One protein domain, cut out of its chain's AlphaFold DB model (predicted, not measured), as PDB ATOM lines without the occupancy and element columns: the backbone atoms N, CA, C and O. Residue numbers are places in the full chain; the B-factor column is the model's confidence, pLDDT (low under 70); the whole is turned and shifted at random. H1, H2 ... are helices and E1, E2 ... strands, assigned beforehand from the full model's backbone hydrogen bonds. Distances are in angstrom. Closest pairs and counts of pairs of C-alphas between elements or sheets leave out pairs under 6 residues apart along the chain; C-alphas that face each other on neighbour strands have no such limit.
ATOM      1  N   LEU A   4      -0.788 -20.198  -5.306       85.50
ATOM      2  CA  LEU A   4       0.082 -19.232  -5.969       85.50
ATOM      3  C   LEU A   4       1.018 -19.959  -6.934       85.50
ATOM      4  O   LEU A   4       1.585 -20.995  -6.587       85.50
ATOM      5  N   TRP A   5       1.185 -19.388  -8.125       81.56
ATOM      6  CA  TRP A   5       2.222 -19.768  -9.078       81.56
ATOM      7  C   TRP A   5       3.236 -18.630  -9.161       81.56
ATOM      8  O   TRP A   5       2.851 -17.487  -9.401       81.56
ATOM      9  N   ASP A   6       4.511 -18.930  -8.935       81.75
ATOM     10  CA  ASP A   6       5.601 -17.943  -8.949       81.75
ATOM     11  C   ASP A   6       6.381 -17.910 -10.280       81.75
ATOM     12  O   ASP A   6       7.387 -17.214 -10.396       81.75
ATOM     13  N   GLY A   7       5.902 -18.636 -11.296       74.69
ATOM     14  CA  GLY A   7       6.576 -18.811 -12.585       74.69
ATOM     15  C   GLY A   7       7.325 -20.140 -12.704       74.69
ATOM     16  O   GLY A   7       7.550 -20.602 -13.821       74.69
ATOM     17  N   GLU A   8       7.627 -20.800 -11.583       77.38
ATOM     18  CA  GLU A   8       8.375 -22.062 -11.549       77.38
ATOM     19  C   GLU A   8       7.645 -23.143 -10.738       77.38
ATOM     20  O   GLU A   8       7.618 -24.309 -11.128       77.38
ATOM     21  N   LYS A   9       7.003 -22.763  -9.630       83.88
ATOM     22  CA  LYS A   9       6.394 -23.673  -8.658       83.88
ATOM     23  C   LYS A   9       4.989 -23.249  -8.271       83.88
ATOM     24  O   LYS A   9       4.625 -22.074  -8.278       83.88
ATOM     25  N   ILE A  10       4.202 -24.250  -7.893       87.44
ATOM     26  CA  ILE A  10       2.862 -24.075  -7.344       87.44
ATOM     27  C   ILE A  10       2.948 -24.272  -5.832       87.44
ATOM     28  O   ILE A  10       3.501 -25.261  -5.343       87.44
ATOM     29  N   SER A  11       2.393 -23.330  -5.078       88.25
ATOM     30  CA  SER A  11       2.306 -23.414  -3.622       88.25
ATOM     31  C   SER A  11       0.892 -23.145  -3.136       88.25
ATOM     32  O   SER A  11       0.140 -22.409  -3.770       88.25
ATOM     33  N   PHE A  12       0.531 -23.738  -2.002       88.44
ATOM     34  CA  PHE A  12      -0.693 -23.442  -1.271       88.44
ATOM     35  C   PHE A  12      -0.324 -22.915   0.112       88.44
ATOM     36  O   PHE A  12       0.263 -23.643   0.911       88.44
ATOM     37  N   ASN A  13      -0.631 -21.645   0.395       86.62
ATOM     38  CA  ASN A  13      -0.270 -20.983   1.658       86.62
ATOM     39  C   ASN A  13       1.217 -21.175   2.049       86.62
ATOM     40  O   ASN A  13       1.541 -21.396   3.214       86.62
ATOM     41  N   GLY A  14       2.123 -21.127   1.065       84.12
ATOM     42  CA  GLY A  14       3.569 -21.301   1.260       84.12
ATOM     43  C   GLY A  14       4.061 -22.755   1.307       84.12
ATOM     44  O   GLY A  14       5.269 -22.984   1.288       84.12
ATOM     45  N   LEU A  15       3.163 -23.744   1.315       87.31
ATOM     46  CA  LEU A  15       3.515 -25.162   1.222       87.31
ATOM     47  C   LEU A  15       3.585 -25.607  -0.240       87.31
ATOM     48  O   LEU A  15       2.763 -25.211  -1.064       87.31
ATOM     49  N   ARG A  16       4.574 -26.442  -0.565       91.00
ATOM     50  CA  ARG A  16       4.820 -26.904  -1.937       91.00
ATOM     51  C   ARG A  16       3.784 -27.938  -2.363       91.00
ATOM     52  O   ARG A  16       3.599 -28.946  -1.680       91.00
ATOM     53  N   VAL A  17       3.171 -27.695  -3.515       94.50
ATOM     54  CA  VAL A  17       2.245 -28.621  -4.167       94.50
ATOM     55  C   VAL A  17       3.032 -29.461  -5.168       94.50
ATOM     56  O   VAL A  17       3.725 -28.914  -6.027       94.50
ATOM     57  N   SER A  18       2.945 -30.782  -5.048       95.31
ATOM     58  CA  SER A  18       3.576 -31.713  -5.980       95.31
ATOM     59  C   SER A  18       2.785 -31.884  -7.257       95.31
ATOM     60  O   SER A  18       3.371 -32.038  -8.322       95.31
ATOM     61  N   GLU A  19       1.460 -31.855  -7.159       94.94
ATOM     62  CA  GLU A  19       0.572 -32.061  -8.293       94.94
ATOM     63  C   GLU A  19      -0.679 -31.200  -8.143       94.94
ATOM     64  O   GLU A  19      -1.252 -31.087  -7.056       94.94
ATOM     65  N   LEU A  20      -1.103 -30.591  -9.247       94.69
ATOM     66  CA  LEU A  20      -2.329 -29.813  -9.323       94.69
ATOM     67  C   LEU A  20      -3.289 -30.472 -10.315       94.69
ATOM     68  O   LEU A  20      -2.994 -30.592 -11.503       94.69
ATOM     69  N   TYR A  21      -4.458 -30.856  -9.823       95.50
ATOM     70  CA  TYR A  21      -5.561 -31.401 -10.598       95.50
ATOM     71  C   TYR A  21      -6.563 -30.288 -10.884       95.50
ATOM     72  O   TYR A  21      -7.172 -29.717  -9.982       95.50
ATOM     73  N   LEU A  22      -6.728 -29.969 -12.157       95.00
ATOM     74  CA  LEU A  22      -7.710 -29.022 -12.656       95.00
ATOM     75  C   LEU A  22      -8.929 -29.822 -13.107       95.00
ATOM     76  O   LEU A  22      -8.828 -30.590 -14.065       95.00
ATOM     77  N   VAL A  23     -10.040 -29.682 -12.385       94.50
ATOM     78  CA  VAL A  23     -11.245 -30.495 -12.570       94.50
ATOM     79  C   VAL A  23     -12.389 -29.629 -13.086       94.50
ATOM     80  O   VAL A  23     -12.875 -28.731 -12.391       94.50
ATOM     81  N   ASP A  24     -12.814 -29.920 -14.312       89.31
ATOM     82  CA  ASP A  24     -13.958 -29.316 -14.991       89.31
ATOM     83  C   ASP A  24     -14.857 -30.403 -15.624       89.31
ATOM     84  O   ASP A  24     -15.314 -31.308 -14.928       89.31
ATOM     85  N   ALA A  25     -15.130 -30.343 -16.931       84.12
ATOM     86  CA  ALA A  25     -15.728 -31.449 -17.677       84.12
ATOM     87  C   ALA A  25     -14.772 -32.653 -17.828       84.12
ATOM     88  O   ALA A  25     -15.214 -33.746 -18.187       84.12
ATOM     89  N   GLY A  26     -13.479 -32.465 -17.562       89.81
ATOM     90  CA  GLY A  26     -12.465 -33.504 -17.463       89.81
ATOM     91  C   GLY A  26     -11.452 -33.203 -16.359       89.81
ATOM     92  O   GLY A  26     -11.639 -32.319 -15.525       89.81
ATOM     93  N   VAL A  27     -10.360 -33.969 -16.347       93.38
ATOM     94  CA  VAL A  27      -9.275 -33.808 -15.374       93.38
ATOM     95  C   VAL A  27      -7.984 -33.531 -16.124       93.38
ATOM     96  O   VAL A  27      -7.527 -34.355 -16.917       93.38
ATOM     97  N   ARG A  28      -7.368 -32.381 -15.849       94.31
ATOM     98  CA  ARG A  28      -6.022 -32.054 -16.322       94.31
ATOM     99  C   ARG A  28      -5.062 -31.995 -15.144       94.31
ATOM    100  O   ARG A  28      -5.283 -31.241 -14.202       94.31
ATOM    101  N   LYS A  29      -3.974 -32.754 -15.232       93.62
ATOM    102  CA  LYS A  29      -2.894 -32.749 -14.245       93.62
ATOM    103  C   LYS A  29      -1.790 -31.783 -14.673       93.62
ATOM    104  O   LYS A  29      -1.398 -31.766 -15.839       93.62
ATOM    105  N   VAL A  30      -1.307 -30.986 -13.729       92.31
ATOM    106  CA  VAL A  30      -0.123 -30.133 -13.862       92.31
ATOM    107  C   VAL A  30       0.890 -30.592 -12.822       92.31
ATOM    108  O   VAL A  30       0.568 -30.687 -11.635       92.31
ATOM    109  N   GLU A  31       2.098 -30.906 -13.273       91.19
ATOM    110  CA  GLU A  31       3.200 -31.278 -12.388       91.19
ATOM    111  C   GLU A  31       3.716 -30.040 -11.644       91.19
ATOM    112  O   GLU A  31       3.865 -28.963 -12.225       91.19
ATOM    113  N   GLY A  32       3.930 -30.189 -10.338       90.31
ATOM    114  CA  GLY A  32       4.488 -29.176  -9.450       90.31
ATOM    115  C   GLY A  32       5.876 -29.578  -8.954       90.31
ATOM    116  O   GLY A  32       6.687 -30.114  -9.704       90.31
ATOM    117  N   ASP A  33       6.170 -29.320  -7.676       91.12
ATOM    118  CA  ASP A  33       7.458 -29.692  -7.077       91.12
ATOM    119  C   ASP A  33       7.471 -31.196  -6.720       91.12
ATOM    120  O   ASP A  33       6.709 -31.609  -5.845       91.12
ATOM    121  N   PRO A  34       8.354 -32.034  -7.296       90.12
ATOM    122  CA  PRO A  34       8.387 -33.471  -7.000       90.12
ATOM    123  C   PRO A  34       8.642 -33.815  -5.523       90.12
ATOM    124  O   PRO A  34       8.357 -34.937  -5.098       90.12
ATOM    125  N   GLN A  35       9.183 -32.872  -4.742       90.38
ATOM    126  CA  GLN A  35       9.395 -32.989  -3.296       90.38
ATOM    127  C   GLN A  35       8.254 -32.380  -2.464       90.38
ATOM    128  O   GLN A  35       8.318 -32.375  -1.235       90.38
ATOM    129  N   GLY A  36       7.213 -31.850  -3.108       90.25
ATOM    130  CA  GLY A  36       6.005 -31.366  -2.452       90.25
ATOM    131  C   GLY A  36       5.281 -32.485  -1.705       90.25
ATOM    132  O   GLY A  36       5.166 -33.612  -2.191       90.25
ATOM    133  N   GLY A  37       4.795 -32.163  -0.506       92.56
ATOM    134  CA  GLY A  37       4.013 -33.077   0.333       92.56
ATOM    135  C   GLY A  37       2.504 -32.957   0.129       92.56
ATOM    136  O   GLY A  37       1.751 -33.640   0.814       92.56
ATOM    137  N   LEU A  38       2.052 -32.076  -0.767       95.88
ATOM    138  CA  LEU A  38       0.639 -31.769  -0.965       95.88
ATOM    139  C   LEU A  38       0.213 -31.955  -2.414       95.88
ATOM    140  O   LEU A  38       0.948 -31.600  -3.331       95.88
ATOM    141  N   VAL A  39      -1.025 -32.383  -2.606       96.25
ATOM    142  CA  VAL A  39      -1.717 -32.377  -3.895       96.25
ATOM    143  C   VAL A  39      -2.908 -31.433  -3.799       96.25
ATOM    144  O   VAL A  39      -3.608 -31.405  -2.786       96.25
ATOM    145  N   ALA A  40      -3.146 -30.646  -4.843       96.19
ATOM    146  CA  ALA A  40      -4.256 -29.704  -4.892       96.19
ATOM    147  C   ALA A  40      -5.245 -30.062  -6.005       96.19
ATOM    148  O   ALA A  40      -4.853 -30.473  -7.092       96.19
ATOM    149  N   PHE A  41      -6.531 -29.842  -5.747       96.25
ATOM    150  CA  PHE A  41      -7.634 -30.008  -6.687       96.25
ATOM    151  C   PHE A  41      -8.364 -28.675  -6.823       96.25
ATOM    152  O   PHE A  41      -8.884 -28.152  -5.838       96.25
ATOM    153  N   VAL A  42      -8.429 -28.126  -8.031       94.88
ATOM    154  CA  VAL A  42      -9.266 -26.966  -8.355       94.88
ATOM    155  C   VAL A  42     -10.540 -27.489  -8.999       94.88
ATOM    156  O   VAL A  42     -10.513 -27.970 -10.128       94.88
ATOM    157  N   LEU A  43     -11.642 -27.408  -8.254       93.62
ATOM    158  CA  LEU A  43     -12.970 -27.855  -8.664       93.62
ATOM    159  C   LEU A  43     -13.728 -26.648  -9.228       93.62
ATOM    160  O   LEU A  43     -14.297 -25.849  -8.472       93.62
ATOM    161  N   TYR A  44     -13.679 -26.464 -10.549       91.06
ATOM    162  CA  TYR A  44     -14.216 -25.261 -11.198       91.06
ATOM    163  C   TYR A  44     -15.744 -25.169 -11.106       91.06
ATOM    164  O   TYR A  44     -16.283 -24.086 -10.894       91.06
ATOM    165  N   ASP A  45     -16.439 -26.302 -11.194       88.31
ATOM    166  CA  ASP A  45     -17.899 -26.411 -11.067       88.31
ATOM    167  C   ASP A  45     -18.421 -25.980  -9.681       88.31
ATOM    168  O   ASP A  45     -19.541 -25.475  -9.548       88.31
ATOM    169  N   ARG A  46     -17.587 -26.147  -8.650       88.38
ATOM    170  CA  ARG A  46     -17.887 -25.829  -7.247       88.38
ATOM    171  C   ARG A  46     -17.260 -24.526  -6.769       88.38
ATOM    172  O   ARG A  46     -17.593 -24.084  -5.671       88.38
ATOM    173  N   ASN A  47     -16.382 -23.910  -7.563       89.81
ATOM    174  CA  ASN A  47     -15.587 -22.744  -7.171       89.81
ATOM    175  C   ASN A  47     -14.852 -22.978  -5.832       89.81
ATOM    176  O   ASN A  47     -15.038 -22.252  -4.846       89.81
ATOM    177  N   ARG A  48     -14.098 -24.082  -5.769       90.56
ATOM    178  CA  ARG A  48     -13.367 -24.520  -4.571       90.56
ATOM    179  C   ARG A  48     -11.998 -25.082  -4.926       90.56
ATOM    180  O   ARG A  48     -11.854 -25.808  -5.907       90.56
ATOM    181  N   THR A  49     -11.024 -24.836  -4.055       93.00
ATOM    182  CA  THR A  49      -9.767 -25.585  -4.016       93.00
ATOM    183  C   THR A  49      -9.760 -26.526  -2.818       93.00
ATOM    184  O   THR A  49     -10.058 -26.110  -1.699       93.00
ATOM    185  N   VAL A  50      -9.406 -27.788  -3.048       94.31
ATOM    186  CA  VAL A  50      -9.169 -28.785  -2.000       94.31
ATOM    187  C   VAL A  50      -7.699 -29.168  -2.018       94.31
ATOM    188  O   VAL A  50      -7.110 -29.301  -3.087       94.31
ATOM    189  N   VAL A  51      -7.103 -29.349  -0.845       94.81
ATOM    190  CA  VAL A  51      -5.705 -29.760  -0.703       94.81
ATOM    191  C   VAL A  51      -5.648 -30.999   0.172       94.81
ATOM    192  O   VAL A  51      -6.294 -31.044   1.219       94.81
ATOM    193  N   LEU A  52      -4.893 -31.995  -0.277       95.56
ATOM    194  CA  LEU A  52      -4.647 -33.247   0.426       95.56
ATOM    195  C   LEU A  52      -3.146 -33.428   0.642       95.56
ATOM    196  O   LEU A  52      -2.330 -32.865  -0.088       95.56
ATOM    197  N   GLU A  53      -2.788 -34.252   1.620       95.00
ATOM    198  CA  GLU A  53      -1.443 -34.813   1.689       95.00
ATOM    199  C   GLU A  53      -1.217 -35.761   0.502       95.00
ATOM    200  O   GLU A  53      -2.132 -36.460   0.053       95.00
ATOM    201  N   ARG A  54       0.006 -35.758  -0.026       94.06
ATOM    202  CA  ARG A  54       0.414 -36.642  -1.116       94.06
ATOM    203  C   ARG A  54       0.265 -38.112  -0.708       94.06
ATOM    204  O   ARG A  54       0.611 -38.498   0.402       94.06
ATOM    205  N   GLY A  55      -0.220 -38.932  -1.632       93.56
ATOM    206  CA  GLY A  55      -0.613 -40.323  -1.427       93.56
ATOM    207  C   GLY A  55      -2.122 -40.517  -1.234       93.56
ATOM    208  O   GLY A  55      -2.603 -41.643  -1.354       93.56
ATOM    209  N   TYR A  56      -2.891 -39.452  -0.978       95.62
ATOM    210  CA  TYR A  56      -4.354 -39.527  -0.851       95.62
ATOM    211  C   TYR A  56      -5.115 -39.136  -2.126       95.62
ATOM    212  O   TYR A  56      -6.343 -39.263  -2.163       95.62
ATOM    213  N   GLU A  57      -4.424 -38.698  -3.179       93.69
ATOM    214  CA  GLU A  57      -5.010 -38.291  -4.463       93.69
ATOM    215  C   GLU A  57      -5.784 -39.411  -5.171       93.69
ATOM    216  O   GLU A  57      -6.796 -39.137  -5.814       93.69
ATOM    217  N   ASP A  58      -5.374 -40.666  -4.973       93.06
ATOM    218  CA  ASP A  58      -6.040 -41.857  -5.515       93.06
ATOM    219  C   ASP A  58      -6.983 -42.536  -4.506       93.06
ATOM    220  O   ASP A  58      -7.542 -43.602  -4.776       93.06
ATOM    221  N   SER A  59      -7.204 -41.921  -3.338       96.31
ATOM    222  CA  SER A  59      -8.169 -42.434  -2.364       96.31
ATOM    223  C   SER A  59      -9.568 -42.517  -2.972       96.31
ATOM    224  O   SER A  59      -9.963 -41.693  -3.803       96.31
ATOM    225  N   MET A  60     -10.376 -43.478  -2.512       95.44
ATOM    226  CA  MET A  60     -11.732 -43.611  -3.048       95.44
ATOM    227  C   MET A  60     -12.577 -42.359  -2.828       95.44
ATOM    228  O   MET A  60     -13.404 -42.022  -3.669       95.44
ATOM    229  N   PHE A  61     -12.320 -41.617  -1.754       95.31
ATOM    230  CA  PHE A  61     -12.944 -40.321  -1.548       95.31
ATOM    231  C   PHE A  61     -12.571 -39.319  -2.652       95.31
ATOM    232  O   PHE A  61     -13.465 -38.725  -3.248       95.31
ATOM    233  N   ALA A  62     -11.285 -39.175  -2.989       95.88
ATOM    234  CA  ALA A  62     -10.848 -38.273  -4.054       95.88
ATOM    235  C   ALA A  62     -11.410 -38.684  -5.427       95.88
ATOM    236  O   ALA A  62     -11.972 -37.852  -6.144       95.88
ATOM    237  N   ARG A  63     -11.359 -39.979  -5.752       95.50
ATOM    238  CA  ARG A  63     -11.908 -40.544  -6.997       95.50
ATOM    239  C   ARG A  63     -13.417 -40.306  -7.138       95.50
ATOM    240  O   ARG A  63     -13.887 -39.910  -8.203       95.50
ATOM    241  N   LEU A  64     -14.186 -40.489  -6.062       94.88
ATOM    242  CA  LEU A  64     -15.649 -40.350  -6.083       94.88
ATOM    243  C   LEU A  64     -16.127 -38.897  -5.976       94.88
ATOM    244  O   LEU A  64     -17.123 -38.537  -6.602       94.88
ATOM    245  N   VAL A  65     -15.463 -38.066  -5.168       93.62
ATOM    246  CA  VAL A  65     -15.966 -36.729  -4.801       93.62
ATOM    247  C   VAL A  65     -15.321 -35.614  -5.613       93.62
ATOM    248  O   VAL A  65     -16.004 -34.627  -5.910       93.62
ATOM    249  N   PHE A  66     -14.038 -35.750  -5.954       94.00
ATOM    250  CA  PHE A  66     -13.271 -34.719  -6.654       94.00
ATOM    251  C   PHE A  66     -13.127 -35.042  -8.134       94.00
ATOM    252  O   PHE A  66     -13.482 -34.210  -8.952       94.00
ATOM    253  N   LEU A  67     -12.661 -36.243  -8.481       93.31
ATOM    254  CA  LEU A  67     -12.402 -36.628  -9.872       93.31
ATOM    255  C   LEU A  67     -13.663 -37.104 -10.606       93.31
ATOM    256  O   LEU A  67     -13.774 -36.944 -11.817       93.31
ATOM    257  N   GLY A  68     -14.620 -37.686  -9.879       92.19
ATOM    258  CA  GLY A  68     -15.898 -38.132 -10.436       92.19
ATOM    259  C   GLY A  68     -15.785 -39.306 -11.415       92.19
ATOM    260  O   GLY A  68     -16.691 -39.496 -12.233       92.19
ATOM    261  N   ASP A  69     -14.709 -40.096 -11.324       92.81
ATOM    262  CA  ASP A  69     -14.408 -41.216 -12.228       92.81
ATOM    263  C   ASP A  69     -14.796 -42.594 -11.662       92.81
ATOM    264  O   ASP A  69     -14.727 -43.603 -12.363       92.81
ATOM    265  N   GLY A  70     -15.213 -42.652 -10.393       93.06
ATOM    266  CA  GLY A  70     -15.615 -43.898  -9.739       93.06
ATOM    267  C   GLY A  70     -14.470 -44.882  -9.479       93.06
ATOM    268  O   GLY A  70     -14.723 -46.000  -9.025       93.06
ATOM    269  N   GLY A  71     -13.222 -44.501  -9.777       92.88
ATOM    270  CA  GLY A  71     -12.036 -45.347  -9.654       92.88
ATOM    271  C   GLY A  71     -12.088 -46.648 -10.461       92.88
ATOM    272  O   GLY A  71     -11.364 -47.579 -10.131       92.88
ATOM    273  N   GLY A  72     -12.972 -46.757 -11.461       92.69
ATOM    274  CA  GLY A  72     -13.210 -48.005 -12.202       92.69
ATOM    275  C   GLY A  72     -13.934 -49.106 -11.410       92.69
ATOM    276  O   GLY A  72     -14.151 -50.187 -11.946       92.69
ATOM    277  N   VAL A  73     -14.330 -48.839 -10.161       93.75
ATOM    278  CA  VAL A  73     -15.039 -49.786  -9.279       93.75
ATOM    279  C   VAL A  73     -16.520 -49.428  -9.166       93.75
ATOM    280  O   VAL A  73     -17.378 -50.302  -9.021       93.75
ATOM    281  N   PHE A  74     -16.836 -48.138  -9.264       95.62
ATOM    282  CA  PHE A  74     -18.191 -47.620  -9.169       95.62
ATOM    283  C   PHE A  74     -18.615 -46.942 -10.465       95.62
ATOM    284  O   PHE A  74     -17.827 -46.266 -11.123       95.62
ATOM    285  N   ARG A  75     -19.903 -47.049 -10.784       95.00
ATOM    286  CA  ARG A  75     -20.552 -46.217 -11.800       95.00
ATOM    287  C   ARG A  75     -21.542 -45.267 -11.134       95.00
ATOM    288  O   ARG A  75     -22.163 -45.609 -10.128       95.00
ATOM    289  N   ALA A  76     -21.674 -44.060 -11.676       94.81
ATOM    290  CA  ALA A  76     -22.631 -43.088 -11.162       94.81
ATOM    291  C   ALA A  76     -24.053 -43.520 -11.551       94.81
ATOM    292  O   ALA A  76     -24.393 -43.527 -12.733       94.81
ATOM    293  N   ALA A  77     -24.874 -43.861 -10.559       95.56
ATOM    294  CA  ALA A  77     -26.287 -44.185 -10.747       95.56
ATOM    295  C   ALA A  77     -27.135 -42.913 -10.906       95.56
ATOM    296  O   ALA A  77     -28.115 -42.891 -11.645       95.56
ATOM    297  N   MET A  78     -26.741 -41.835 -10.220       95.62
ATOM    298  CA  MET A  78     -27.393 -40.530 -10.291       95.62
ATOM    299  C   MET A  78     -26.384 -39.423 -10.000       95.62
ATOM    300  O   MET A  78     -25.578 -39.545  -9.079       95.62
ATOM    301  N   ARG A  79     -26.470 -38.315 -10.743       91.69
ATOM    302  CA  ARG A  79     -25.733 -37.081 -10.454       91.69
ATOM    303  C   ARG A  79     -26.705 -35.940 -10.186       91.69
ATOM    304  O   ARG A  79     -27.586 -35.661 -10.993       91.69
ATOM    305  N   SER A  80     -26.516 -35.292  -9.051       87.31
ATOM    306  CA  SER A  80     -27.034 -33.971  -8.714       87.31
ATOM    307  C   SER A  80     -25.844 -33.029  -8.523       87.31
ATOM    308  O   SER A  80     -24.701 -33.480  -8.462       87.31
ATOM    309  N   ARG A  81     -26.102 -31.722  -8.415       80.50
ATOM    310  CA  ARG A  81     -25.055 -30.700  -8.279       80.50
ATOM    311  C   ARG A  81     -24.096 -30.998  -7.120       80.50
ATOM    312  O   ARG A  81     -22.888 -30.944  -7.306       80.50
ATOM    313  N   ASP A  82     -24.643 -31.366  -5.965       85.50
ATOM    314  CA  ASP A  82     -23.862 -31.545  -4.732       85.50
ATOM    315  C   ASP A  82     -23.713 -33.014  -4.312       85.50
ATOM    316  O   ASP A  82     -22.946 -33.335  -3.407       85.50
ATOM    317  N   VAL A  83     -24.456 -33.923  -4.952       90.56
ATOM    318  CA  VAL A  83     -24.529 -35.334  -4.557       90.56
ATOM    319  C   VAL A  83     -24.423 -36.221  -5.785       90.56
ATOM    320  O   VAL A  83     -25.205 -36.090  -6.724       90.56
ATOM    321  N   THR A  84     -23.501 -37.180  -5.744       94.25
ATOM    322  CA  THR A  84     -23.471 -38.300  -6.689       94.25
ATOM    323  C   THR A  84     -23.774 -39.587  -5.940       94.25
ATOM    324  O   THR A  84     -23.137 -39.882  -4.929       94.25
ATOM    325  N   VAL A  85     -24.743 -40.351  -6.439       96.38
ATOM    326  CA  VAL A  85     -25.020 -41.707  -5.962       96.38
ATOM    327  C   VAL A  85     -24.231 -42.677  -6.825       96.38
ATOM    328  O   VAL A  85     -24.333 -42.658  -8.055       96.38
ATOM    329  N   TRP A  86     -23.455 -43.526  -6.167       97.06
ATOM    330  CA  TRP A  86     -22.562 -44.492  -6.788       97.06
ATOM    331  C   TRP A  86     -23.061 -45.905  -6.523       97.06
ATOM    332  O   TRP A  86     -23.478 -46.216  -5.408       97.06
ATOM    333  N   GLU A  87     -22.985 -46.768  -7.530       95.56
ATOM    334  CA  GLU A  87     -23.235 -48.199  -7.370       95.56
ATOM    335  C   GLU A  87     -22.018 -49.014  -7.827       95.56
ATOM    336  O   GLU A  87     -21.343 -48.622  -8.787       95.56
ATOM    337  N   PRO A  88     -21.696 -50.119  -7.134       94.88
ATOM    338  CA  PRO A  88     -20.571 -50.964  -7.504       94.88
ATOM    339  C   PRO A  88     -20.827 -51.651  -8.847       94.88
ATOM    340  O   PRO A  88     -21.943 -52.087  -9.147       94.88
ATOM    341  N   ILE A  89     -19.773 -51.784  -9.646       91.56
ATOM    342  CA  ILE A  89     -19.801 -52.552 -10.888       91.56
ATOM    343  C   ILE A  89     -19.762 -54.039 -10.501       91.56
ATOM    344  O   ILE A  89     -18.808 -54.510  -9.887       91.56
TER     345      ILE A  89
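What this domain is: This is residues 4 to 89 of the 95 residues of an uncharacterized protein of Methanothermobacter thermautotrophicus (UniProt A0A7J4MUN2). A strongly twisted five-strand sheet, E1 to E5, makes the larger part at one end of an elongated domain, and a separate two-strand hairpin, E6 and E7, makes the other end, with the short helix H1 between them. In the large sheet E2 bends, with E1 beside its first part and E3 beside its second part on one side, and E4 then E5 on the other. The printed part has 86 residues, with seven named strands and one named helix in the order E1 E2 E3 E4 E5 H1 E6 E7, and is mostly strand. The large sheet is mixed and branched, while E6 and E7 are antiparallel. The whole is compact, with a radius of gyration of the C-alphas of 13.8 A, and spans 41 by 24 by 18 A.

How they stand to each other: E2, residues 15 to 23, bends by 73 degrees at residue 18 and has three neighbours. E1, residues 10 to 12, is antiparallel to it, with N 12 and O 15 at 2.8 A. E3, residues 27 to 31, lies on the same side of E2 beside residues 19 to 23, antiparallel, with N 22 and O 28 at 2.8 A. E1, E2 and E3 form a meander, each strand the antiparallel neighbour of the one before. On the other side E4, residues 38 to 43, is parallel to E2 at 30 degrees, with N 21 and O 40 at 2.8 A. E5, residues 48 to 53, forms a hairpin with E4, with N 41 and O 50 at 2.8 A. H1, residues 60 to 67, only grazes this sheet with its residues 62 to 67; the closest C-alphas of H1 and E2 are those of Leu 67 and Val 23, 6.8 A apart. In H1, 3 of 4 O i to N i+4 pairs are within hydrogen-bond range. E6, residues 74 to 79, is near H1. E7, residues 84 to 88, forms a hairpin with E6, with N 77 and O 85 at 2.8 A; its closest C-alpha to H1 is that of Thr 84, 7.9 A from that of Val 65. E6 and E7 are apart from E1 to E5.

Where its parts are: E2 runs 20.9 A from C-alpha 15 at (3.515, -25.162, 1.222) to C-alpha 23 at (-11.245, -30.495, -12.570). E5 is 17.0 A long, E4 16.1 A, E3 13.1 A, H1 9.8 A and E1 7.1 A. E6 and E7 are each 13.0 A long, and E7 ends with C-alpha 88 at (-20.571, -50.964, -7.504).

The domain as a whole: The two C-alphas farthest apart, those of Asp 6 and Ile 89, are 43.0 A from each other. The printed part has no cut and no long link. Its mean pLDDT is 91.8, and no printed residue is under 70.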